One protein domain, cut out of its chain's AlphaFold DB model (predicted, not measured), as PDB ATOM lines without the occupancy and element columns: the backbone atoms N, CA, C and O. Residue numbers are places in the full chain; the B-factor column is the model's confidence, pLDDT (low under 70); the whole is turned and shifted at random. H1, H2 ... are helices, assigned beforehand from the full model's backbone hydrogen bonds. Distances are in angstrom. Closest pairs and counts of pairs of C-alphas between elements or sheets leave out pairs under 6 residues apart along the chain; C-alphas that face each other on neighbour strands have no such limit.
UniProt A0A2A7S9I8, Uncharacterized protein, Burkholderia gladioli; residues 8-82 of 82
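AT A GLANCE: This is residues 8 to 82 of the 82 residues of an uncharacterized protein of Burkholderia gladioli (UniProt A0A2A7S9I8). Four helices follow one another in a flat zigzag, each packing on the next one along the chain. H1 and H3 pack on opposite sides of the last part of H2, the longest helix, and H4 packs on the side of H3 away from H2. The first part of H2, residues 32 to 40, reaches away from the other helices, and with the link from H1 it makes one end of the longest axis, while H4 is at the other end. The printed part has 75 residues with four named helices, H1 H2 H3 H4, and no named strand, and its class is all helix. It is only just compact, close to loose, with a radius of gyration of the C-alphas of 13.4 A, and the C-alphas span 40 by 32 by 16 A.

HOW THE PARTS SIT: H1, residues 8 to 20, touches H2, residues 32 to 49, which meets it with residues 41 to 49 alone. Their closest C-alphas are those of Ala 19 and Leu 45, 5.2 A apart, and they run opposite ways at a steep tilt of 49 degrees. H2 touches H3, residues 54 to 65, with its residues 42 to 49 alone. Their closest C-alphas are those of Gly 46 and Ala 57, 4.5 A apart. The two form a helical hairpin and run opposite ways at a tilt of 37 degrees, only just steep. H3 touches H4, residues 73 to 80. Their closest C-alphas are those of Ala 59 and Ala 74, 4.5 A apart, and they run opposite ways at a steep tilt of 48 degrees. The helix packing is mostly crossed: of these three pairs, 0 are at a shallow tilt. H1 is apart from H3 and from H4, and H2 is apart from H4. Every O i to N i+4 pair is within hydrogen-bond range in H1, H3 and H4, and 13 of 14 are in H2.

IN THESE COORDINATES: H1 begins at C-alpha 8, at (36.159, 31.204, 1.288), and measures 18.5 A from first to last C-alpha. H2 runs 25.6 A, from C-alpha 32 at (14.895, 9.698, -10.969) to C-alpha 49 at (25.186, 31.888, -3.556). H3 measures 15.8 A. H4 measures 11.0 A and ends at C-alpha 80, at (29.307, 38.018, -20.218).

THE WHOLE: The two C-alphas farthest apart are those of Glu 28 and Gln 82, 40.2 A. The link from H1 to H2 is long, with 11 residues; that from H2 to H3 is tight, with 4, and that from H3 to H4 is short, with 7. The printed part has no cut and ends at residue 82, the chain's last. Its mean pLDDT is 89.6, and residues 77 to 82 are under 70.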
ATOM      1  N   HIS A   8      36.934  31.296   2.518       89.12
ATOM      2  CA  HIS A   8      36.159  31.204   1.288       89.12
ATOM      3  C   HIS A   8      35.532  29.811   1.107       89.12
ATOM      4  O   HIS A   8      34.328  29.713   0.870       89.12
ATOM      5  N   ASP A   9      36.306  28.739   1.314       89.81
ATOM      6  CA  ASP A   9      35.801  27.360   1.246       89.81
ATOM      7  C   ASP A   9      34.745  27.093   2.323       89.81
ATOM      8  O   ASP A   9      33.745  26.423   2.069       89.81
ATOM      9  N   ALA A  10      34.935  27.650   3.524       92.69
ATOM     10  CA  ALA A  10      33.964  27.544   4.609       92.69
ATOM     11  C   ALA A  10      32.637  28.241   4.260       92.69
ATOM     12  O   ALA A  10      31.567  27.676   4.490       92.69
ATOM     13  N   ALA A  11      32.690  29.437   3.666       92.81
ATOM     14  CA  ALA A  11      31.498  30.161   3.226       92.81
ATOM     15  C   ALA A  11      30.763  29.436   2.082       92.81
ATOM     16  O   ALA A  11      29.526  29.388   2.062       92.81
ATOM     17  N   LEU A  12      31.507  28.819   1.158       94.31
ATOM     18  CA  LEU A  12      30.929  28.010   0.089       94.31
ATOM     19  C   LEU A  12      30.259  26.748   0.651       94.31
ATOM     20  O   LEU A  12      29.103  26.470   0.334       94.31
ATOM     21  N   ALA A  13      30.946  26.022   1.537       95.06
ATOM     22  CA  ALA A  13      30.400  24.841   2.201       95.06
ATOM     23  C   ALA A  13      29.134  25.170   3.011       95.06
ATOM     24  O   ALA A  13      28.154  24.429   2.944       95.06
ATOM     25  N   ALA A  14      29.114  26.306   3.715       95.56
ATOM     26  CA  ALA A  14      27.934  26.773   4.439       95.56
ATOM     27  C   ALA A  14      26.754  27.071   3.498       95.56
ATOM     28  O   ALA A  14      25.615  26.727   3.810       95.56
ATOM     29  N   SER A  15      27.017  27.657   2.326       96.50
ATOM     30  CA  SER A  15      25.983  27.928   1.317       96.50
ATOM     31  C   SER A  15      25.396  26.635   0.738       96.50
ATOM     32  O   SER A  15      24.183  26.534   0.565       96.50
ATOM     33  N   ILE A  16      26.246  25.628   0.502       96.56
ATOM     34  CA  ILE A  16      25.840  24.286   0.065       96.56
ATOM     35  C   ILE A  16      24.959  23.613   1.121       96.56
ATOM     36  O   ILE A  16      23.874  23.137   0.790       96.56
ATOM     37  N   ALA A  17      25.389  23.614   2.385       97.25
ATOM     38  CA  ALA A  17      24.620  23.036   3.485       97.25
ATOM     39  C   ALA A  17      23.250  23.720   3.634       97.25
ATOM     40  O   ALA A  17      22.219  23.054   3.603       97.25
ATOM     41  N   ALA A  18      23.219  25.056   3.654       96.44
ATOM     42  CA  ALA A  18      21.982  25.824   3.793       96.44
ATOM     43  C   ALA A  18      20.997  25.641   2.620       96.44
ATOM     44  O   ALA A  18      19.790  25.847   2.788       96.44
ATOM     45  N   ALA A  19      21.494  25.304   1.425       96.62
ATOM     46  CA  ALA A  19      20.663  24.934   0.280       96.62
ATOM     47  C   ALA A  19      20.150  23.488   0.378       96.62
ATOM     48  O   ALA A  19      19.022  23.208  -0.018       96.62
ATOM     49  N   ALA A  20      20.954  22.567   0.915       97.06
ATOM     50  CA  ALA A  20      20.558  21.174   1.102       97.06
ATOM     51  C   ALA A  20      19.518  21.003   2.223       97.06
ATOM     52  O   ALA A  20      18.612  20.184   2.083       97.06
ATOM     53  N   ASP A  21      19.596  21.808   3.285       97.25
ATOM     54  CA  ASP A  21      18.724  21.721   4.467       97.25
ATOM     55  C   ASP A  21      17.226  21.896   4.165       97.25
ATOM     56  O   ASP A  21      16.379  21.477   4.953       97.25
ATOM     57  N   VAL A  22      16.869  22.505   3.029       94.94
ATOM     58  CA  VAL A  22      15.465  22.722   2.634       94.94
ATOM     59  C   VAL A  22      14.905  21.617   1.731       94.94
ATOM     60  O   VAL A  22      13.754  21.699   1.305       94.94
ATOM     61  N   LEU A  23      15.694  20.583   1.424       95.50
ATOM     62  CA  LEU A  23      15.334  19.494   0.514       95.50
ATOM     63  C   LEU A  23      15.385  18.126   1.205       95.50
ATOM     64  O   LEU A  23      16.012  17.944   2.246       95.50
ATOM     65  N   ARG A  24      14.722  17.132   0.603       93.25
ATOM     66  CA  ARG A  24      14.698  15.752   1.109       93.25
ATOM     67  C   ARG A  24      15.556  14.851   0.231       93.25
ATOM     68  O   ARG A  24      15.257  14.628  -0.940       93.25
ATOM     69  N   PHE A  25      16.629  14.325   0.815       92.81
ATOM     70  CA  PHE A  25      17.553  13.392   0.168       92.81
ATOM     71  C   PHE A  25      17.350  11.942   0.653       92.81
ATOM     72  O   PHE A  25      18.280  11.136   0.643       92.81
ATOM     73  N   ASP A  26      16.134  11.566   1.032       94.19
ATOM     74  CA  ASP A  26      15.759  10.212   1.474       94.19
ATOM     75  C   ASP A  26      15.507   9.221   0.317       94.19
ATOM     76  O   ASP A  26      15.291   8.035   0.546       94.19
ATOM     77  N   HIS A  27      15.604   9.676  -0.935       93.88
ATOM     78  CA  HIS A  27      15.549   8.819  -2.128       93.88
ATOM     79  C   HIS A  27      16.855   8.046  -2.391       93.88
ATOM     80  O   HIS A  27      17.937   8.495  -2.010       93.88
ATOM     81  N   GLU A  28      16.770   6.923  -3.111       94.19
ATOM     82  CA  GLU A  28      17.951   6.155  -3.533       94.19
ATOM     83  C   GLU A  28      18.887   7.011  -4.416       94.19
ATOM     84  O   GLU A  28      18.414   7.702  -5.331       94.19
ATOM     85  N   PRO A  29      20.213   6.983  -4.183       93.06
ATOM     86  CA  PRO A  29      21.185   7.535  -5.121       93.06
ATOM     87  C   PRO A  29      20.970   7.020  -6.553       93.06
ATOM     88  O   PRO A  29      20.775   5.835  -6.770       93.06
ATOM     89  N   GLY A  30      21.010   7.912  -7.547       90.62
ATOM     90  CA  GLY A  30      20.860   7.545  -8.965       90.62
ATOM     91  C   GLY A  30      19.418   7.351  -9.451       90.62
ATOM     92  O   GLY A  30      19.184   7.365 -10.657       90.62
ATOM     93  N   GLY A  31      18.435   7.257  -8.550       94.62
ATOM     94  CA  GLY A  31      17.022   7.218  -8.925       94.62
ATOM     95  C   GLY A  31      16.522   8.549  -9.502       94.62
ATOM     96  O   GLY A  31      17.004   9.625  -9.143       94.62
ATOM     97  N   LEU A  32      15.485   8.499 -10.347       96.12
ATOM     98  CA  LEU A  32      14.895   9.698 -10.969       96.12
ATOM     99  C   LEU A  32      14.430  10.738  -9.940       96.12
ATOM    100  O   LEU A  32      14.589  11.936 -10.155       96.12
ATOM    101  N   GLN A  33      13.910  10.289  -8.794       95.56
ATOM    102  CA  GLN A  33      13.531  11.177  -7.692       95.56
ATOM    103  C   GLN A  33      14.748  11.924  -7.126       95.56
ATOM    104  O   GLN A  33      14.685  13.134  -6.922       95.56
ATOM    105  N   ARG A  34      15.886  11.241  -6.938       96.19
ATOM    106  CA  ARG A  34      17.133  11.884  -6.508       96.19
ATOM    107  C   ARG A  34      17.640  12.871  -7.561       96.19
ATOM    108  O   ARG A  34      18.085  13.948  -7.182       96.19
ATOM    109  N   VAL A  35      17.536  12.550  -8.851       95.31
ATOM    110  CA  VAL A  35      17.894  13.477  -9.944       95.31
ATOM    111  C   VAL A  35      17.017  14.732  -9.917       95.31
ATOM    112  O   VAL A  35      17.542  15.839  -9.997       95.31
ATOM    113  N   ALA A  36      15.703  14.585  -9.730       95.12
ATOM    114  CA  ALA A  36      14.786  15.718  -9.620       95.12
ATOM    115  C   ALA A  36      15.112  16.615  -8.411       95.12
ATOM    116  O   ALA A  36      15.142  17.838  -8.539       95.12
ATOM    117  N   VAL A  37      15.426  16.022  -7.254       96.88
ATOM    118  CA  VAL A  37      15.865  16.778  -6.068       96.88
ATOM    119  C   VAL A  37      17.184  17.507  -6.325       96.88
ATOM    120  O   VAL A  37      17.325  18.657  -5.924       96.88
ATOM    121  N   LEU A  38      18.140  16.886  -7.021       95.56
ATOM    122  CA  LEU A  38      19.401  17.541  -7.381       95.56
ATOM    123  C   LEU A  38      19.197  18.705  -8.363       95.56
ATOM    124  O   LEU A  38      19.882  19.717  -8.246       95.56
ATOM    125  N   ALA A  39      18.235  18.607  -9.284       93.50
ATOM    126  CA  ALA A  39      17.873  19.723 -10.155       93.50
ATOM    127  C   ALA A  39      17.313  20.911  -9.348       93.50
ATOM    128  O   ALA A  39      17.758  22.041  -9.528       93.50
ATOM    129  N   LEU A  40      16.406  20.648  -8.398       94.69
ATOM    130  CA  LEU A  40      15.886  21.662  -7.467       94.69
ATOM    131  C   LEU A  40      16.995  22.269  -6.595       94.69
ATOM    132  O   LEU A  40      17.029  23.481  -6.381       94.69
ATOM    133  N   PHE A  41      17.923  21.436  -6.118       96.25
ATOM    134  CA  PHE A  41      19.071  21.866  -5.324       96.25
ATOM    135  C   PHE A  41      19.922  22.906  -6.051       96.25
ATOM    136  O   PHE A  41      20.314  23.891  -5.434       96.25
ATOM    137  N   VAL A  42      20.166  22.739  -7.353       94.81
ATOM    138  CA  VAL A  42      20.942  23.707  -8.145       94.81
ATOM    139  C   VAL A  42      20.278  25.089  -8.162       94.81
ATOM    140  O   VAL A  42      20.974  26.092  -8.004       94.81
ATOM    141  N   SER A  43      18.948  25.160  -8.283       93.38
ATOM    142  CA  SER A  43      18.210  26.430  -8.229       93.38
ATOM    143  C   SER A  43      18.321  27.100  -6.856       93.38
ATOM    144  O   SER A  43      18.706  28.264  -6.766       93.38
ATOM    145  N   VAL A  44      18.062  26.347  -5.780       95.25
ATOM    146  CA  VAL A  44      18.141  26.851  -4.396       95.25
ATOM    147  C   VAL A  44      19.568  27.283  -4.041       95.25
ATOM    148  O   VAL A  44      19.771  28.296  -3.370       95.25
ATOM    149  N   LEU A  45      20.573  26.535  -4.501       96.81
ATOM    150  CA  LEU A  45      21.976  26.880  -4.308       96.81
ATOM    151  C   LEU A  45      22.324  28.195  -5.006       96.81
ATOM    152  O   LEU A  45      23.012  29.016  -4.408       96.81
ATOM    153  N   GLY A  46      21.826  28.429  -6.224       94.56
ATOM    154  CA  GLY A  46      21.983  29.708  -6.919       94.56
ATOM    155  C   GLY A  46      21.502  30.892  -6.075       94.56
ATOM    156  O   GLY A  46      22.246  31.855  -5.893       94.56
ATOM    157  N   ASP A  47      20.315  30.781  -5.475       93.81
ATOM    158  CA  ASP A  47      19.751  31.830  -4.616       93.81
ATOM    159  C   ASP A  47      20.587  32.055  -3.344       93.81
ATOM    160  O   ASP A  47      20.813  33.194  -2.932       93.81
ATOM    161  N   ARG A  48      21.109  30.984  -2.730       94.56
ATOM    162  CA  ARG A  48      22.016  31.093  -1.571       94.56
ATOM    163  C   ARG A  48      23.344  31.741  -1.944       94.56
ATOM    164  O   ARG A  48      23.824  32.610  -1.218       94.56
ATOM    165  N   LEU A  49      23.924  31.341  -3.073       95.38
ATOM    166  CA  LEU A  49      25.186  31.888  -3.556       95.38
ATOM    167  C   LEU A  49      25.057  33.364  -3.930       95.38
ATOM    168  O   LEU A  49      26.032  34.085  -3.772       95.38
ATOM    169  N   ALA A  50      23.889  33.858  -4.345       93.12
ATOM    170  CA  ALA A  50      23.713  35.272  -4.685       93.12
ATOM    171  C   ALA A  50      24.065  36.230  -3.525       93.12
ATOM    172  O   ALA A  50      24.402  37.386  -3.768       93.12
ATOM    173  N   LEU A  51      24.046  35.744  -2.276       90.94
ATOM    174  CA  LEU A  51      24.373  36.522  -1.079       90.94
ATOM    175  C   LEU A  51      25.878  36.767  -0.884       90.94
ATOM    176  O   LEU A  51      26.253  37.774  -0.289       90.94
ATOM    177  N   ALA A  52      26.739  35.851  -1.339       89.19
ATOM    178  CA  ALA A  52      28.181  35.884  -1.049       89.19
ATOM    179  C   ALA A  52      29.088  35.571  -2.257       89.19
ATOM    180  O   ALA A  52      30.277  35.879  -2.237       89.19
ATOM    181  N   PHE A  53      28.532  34.989  -3.319       92.44
ATOM    182  CA  PHE A  53      29.205  34.512  -4.529       92.44
ATOM    183  C   PHE A  53      28.372  34.848  -5.788       92.44
ATOM    184  O   PHE A  53      27.916  33.944  -6.497       92.44
ATOM    185  N   PRO A  54      28.149  36.138  -6.104       88.75
ATOM    186  CA  PRO A  54      27.221  36.551  -7.163       88.75
ATOM    187  C   PRO A  54      27.609  36.051  -8.565       88.75
ATOM    188  O   PRO A  54      26.728  35.730  -9.361       88.75
ATOM    189  N   ALA A  55      28.905  35.914  -8.868       88.50
ATOM    190  CA  ALA A  55      29.365  35.351 -10.143       88.50
ATOM    191  C   ALA A  55      29.013  33.856 -10.272       88.50
ATOM    192  O   ALA A  55      28.470  33.414 -11.285       88.50
ATOM    193  N   SER A  56      29.243  33.077  -9.211       91.44
ATOM    194  CA  SER A  56      28.871  31.659  -9.160       91.44
ATOM    195  C   SER A  56      27.354  31.467  -9.215       91.44
ATOM    196  O   SER A  56      26.875  30.573  -9.909       91.44
ATOM    197  N   ALA A  57      26.593  32.334  -8.540       93.19
ATOM    198  CA  ALA A  57      25.136  32.352  -8.620       93.19
ATOM    199  C   ALA A  57      24.647  32.614 -10.051       93.19
ATOM    200  O   ALA A  57      23.786  31.889 -10.544       93.19
ATOM    201  N   GLY A  58      25.240  33.594 -10.743       89.44
ATOM    202  CA  GLY A  58      24.944  33.886 -12.146       89.44
ATOM    203  C   GLY A  58      25.207  32.691 -13.065       89.44
ATOM    204  O   GLY A  58      24.365  32.360 -13.894       89.44
ATOM    205  N   ALA A  59      26.324  31.985 -12.871       91.12
ATOM    206  CA  ALA A  59      26.641  30.783 -13.641       91.12
ATOM    207  C   ALA A  59      25.643  29.631 -13.401       91.12
ATOM    208  O   ALA A  59      25.259  28.953 -14.353       91.12
ATOM    209  N   LEU A  60      25.181  29.418 -12.160       92.56
ATOM    210  CA  LEU A  60      24.126  28.429 -11.879       92.56
ATOM    211  C   LEU A  60      22.777  28.853 -12.462       92.56
ATOM    212  O   LEU A  60      22.069  28.029 -13.035       92.56
ATOM    213  N   ARG A  61      22.442  30.143 -12.371       90.38
ATOM    214  CA  ARG A  61      21.222  30.702 -12.960       90.38
ATOM    215  C   ARG A  61      21.188  30.494 -14.473       90.38
ATOM    216  O   ARG A  61      20.158  30.108 -15.010       90.38
ATOM    217  N   ALA A  62      22.332  30.645 -15.134       89.62
ATOM    218  CA  ALA A  62      22.483  30.367 -16.555       89.62
ATOM    219  C   ALA A  62      22.129  28.924 -16.917       89.62
ATOM    220  O   ALA A  62      21.513  28.691 -17.947       89.62
ATOM    221  N   LEU A  63      22.483  27.944 -16.081       89.62
ATOM    222  CA  LEU A  63      22.121  26.545 -16.329       89.62
ATOM    223  C   LEU A  63      20.608  26.317 -16.240       89.62
ATOM    224  O   LEU A  63      20.072  25.526 -17.007       89.62
ATOM    225  N   VAL A  64      19.938  26.998 -15.306       88.44
ATOM    226  CA  VAL A  64      18.495  26.852 -15.061       88.44
ATOM    227  C   VAL A  64      17.669  27.567 -16.131       88.44
ATOM    228  O   VAL A  64      16.690  27.009 -16.620       88.44
ATOM    229  N   ASP A  65      18.071  28.783 -16.502       87.94
ATOM    230  CA  ASP A  65      17.289  29.660 -17.377       87.94
ATOM    231  C   ASP A  65      17.690  29.545 -18.861       87.94
ATOM    232  O   ASP A  65      17.001  30.080 -19.732       87.94
ATOM    233  N   SER A  66      18.805  28.874 -19.183       85.62
ATOM    234  CA  SER A  66      19.273  28.774 -20.569       85.62
ATOM    235  C   SER A  66      18.304  27.975 -21.439       85.62
ATOM    236  O   SER A  66      17.880  26.880 -21.057       85.62
ATOM    237  N   PRO A  67      18.037  28.434 -22.676       86.00
ATOM    238  CA  PRO A  67      17.414  27.583 -23.676       86.00
ATOM    239  C   PRO A  67      18.306  26.374 -23.986       86.00
ATOM    240  O   PRO A  67      19.509  26.370 -23.699       86.00
ATOM    241  N   ALA A  68      17.717  25.360 -24.624       87.81
ATOM    242  CA  ALA A  68      18.461  24.214 -25.131       87.81
ATOM    243  C   ALA A  68      19.607  24.697 -26.033       87.81
ATOM    244  O   ALA A  68      19.384  25.324 -27.069       87.81
ATOM    245  N   THR A  69      20.837  24.416 -25.616       85.81
ATOM    246  CA  THR A  69      22.052  24.842 -26.304       85.81
ATOM    247  C   THR A  69      23.026  23.671 -26.392       85.81
ATOM    248  O   THR A  69      23.112  22.881 -25.451       85.81
ATOM    249  N   PRO A  70      23.765  23.527 -27.508       85.88
ATOM    250  CA  PRO A  70      24.828  22.532 -27.618       85.88
ATOM    251  C   PRO A  70      26.088  22.912 -26.815       85.88
ATOM    252  O   PRO A  70      26.984  22.085 -26.667       85.88
ATOM    253  N   GLY A  71      26.189  24.161 -26.338       86.56
ATOM    254  CA  GLY A  71      27.314  24.658 -25.538       86.56
ATOM    255  C   GLY A  71      27.114  24.499 -24.028       86.56
ATOM    256  O   GLY A  71      26.110  23.962 -23.575       86.56
ATOM    257  N   ASN A  72      28.064  25.000 -23.231       87.56
ATOM    258  CA  ASN A  72      27.950  25.052 -21.770       87.56
ATOM    259  C   ASN A  72      27.359  26.409 -21.330       87.56
ATOM    260  O   ASN A  72      28.081  27.411 -21.395       87.56
ATOM    261  N   PRO A  73      26.104  26.469 -20.845       86.81
ATOM    262  CA  PRO A  73      25.484  27.729 -20.437       86.81
ATOM    263  C   PRO A  73      26.255  28.466 -19.337       86.81
ATOM    264  O   PRO A  73      26.397  29.685 -19.397       86.81
ATOM    265  N   ALA A  74      26.830  27.740 -18.373       88.06
ATOM    266  CA  ALA A  74      27.599  28.343 -17.285       88.06
ATOM    267  C   ALA A  74      28.873  29.041 -17.791       88.06
ATOM    268  O   ALA A  74      29.255  30.091 -17.277       88.06
ATOM    269  N   ALA A  75      29.513  28.491 -18.829       84.19
ATOM    270  CA  ALA A  75      30.686  29.108 -19.447       84.19
ATOM    271  C   ALA A  75      30.322  30.370 -20.246       84.19
ATOM    272  O   ALA A  75      31.109  31.310 -20.303       84.19
ATOM    273  N   LEU A  76      29.132  30.417 -20.851       71.75
ATOM    274  CA  LEU A  76      28.665  31.597 -21.584       71.75
ATOM    275  C   LEU A  76      28.392  32.777 -20.644       71.75
ATOM    276  O   LEU A  76      28.748  33.905 -20.975       71.75
ATOM    277  N   SER A  77      27.840  32.527 -19.455       69.06
ATOM    278  CA  SER A  77      27.611  33.592 -18.473       69.06
ATOM    279  C   SER A  77      28.889  34.146 -17.859       69.06
ATOM    280  O   SER A  77      28.953  35.345 -17.613       69.06
ATOM    281  N   LEU A  78      29.928  33.327 -17.674       66.38
ATOM    282  CA  LEU A  78      31.226  33.827 -17.215       66.38
ATOM    283  C   LEU A  78      31.849  34.811 -18.215       66.38
ATOM    284  O   LEU A  78      32.382  35.831 -17.796       66.38
ATOM    285  N   HIS A  79      31.717  34.561 -19.521       59.91
ATOM    286  CA  HIS A  79      32.208  35.482 -20.553       59.91
ATOM    287  C   HIS A  79      31.404  36.787 -20.649       59.91
ATOM    288  O   HIS A  79      31.943  37.787 -21.101       59.91
ATOM    289  N   GLN A  80      30.130  36.797 -20.246       57.84
ATOM    290  CA  GLN A  80      29.307  38.018 -20.218       57.84
ATOM    291  C   GLN A  80      29.572  38.898 -18.988       57.84
ATOM    292  O   GLN A  80      29.127  40.042 -18.954       57.84
ATOM    293  N   GLN A  81      30.249  38.363 -17.967       56.25
ATOM    294  CA  GLN A  81      30.613  39.089 -16.747       56.25
ATOM    295  C   GLN A  81      32.053  39.634 -16.760       56.25
ATOM    296  O   GLN A  81      32.468  40.237 -15.769       56.25
ATOM    297  N   GLN A  82      32.801  39.411 -17.847       48.81
ATOM    298  CA  GLN A  82      34.135  39.974 -18.099       48.81
ATOM    299  C   GLN A  82      34.046  41.216 -18.983       48.81
ATOM    300  O   GLN A  82      34.881  42.122 -18.769       48.81
TER     301      GLN A  82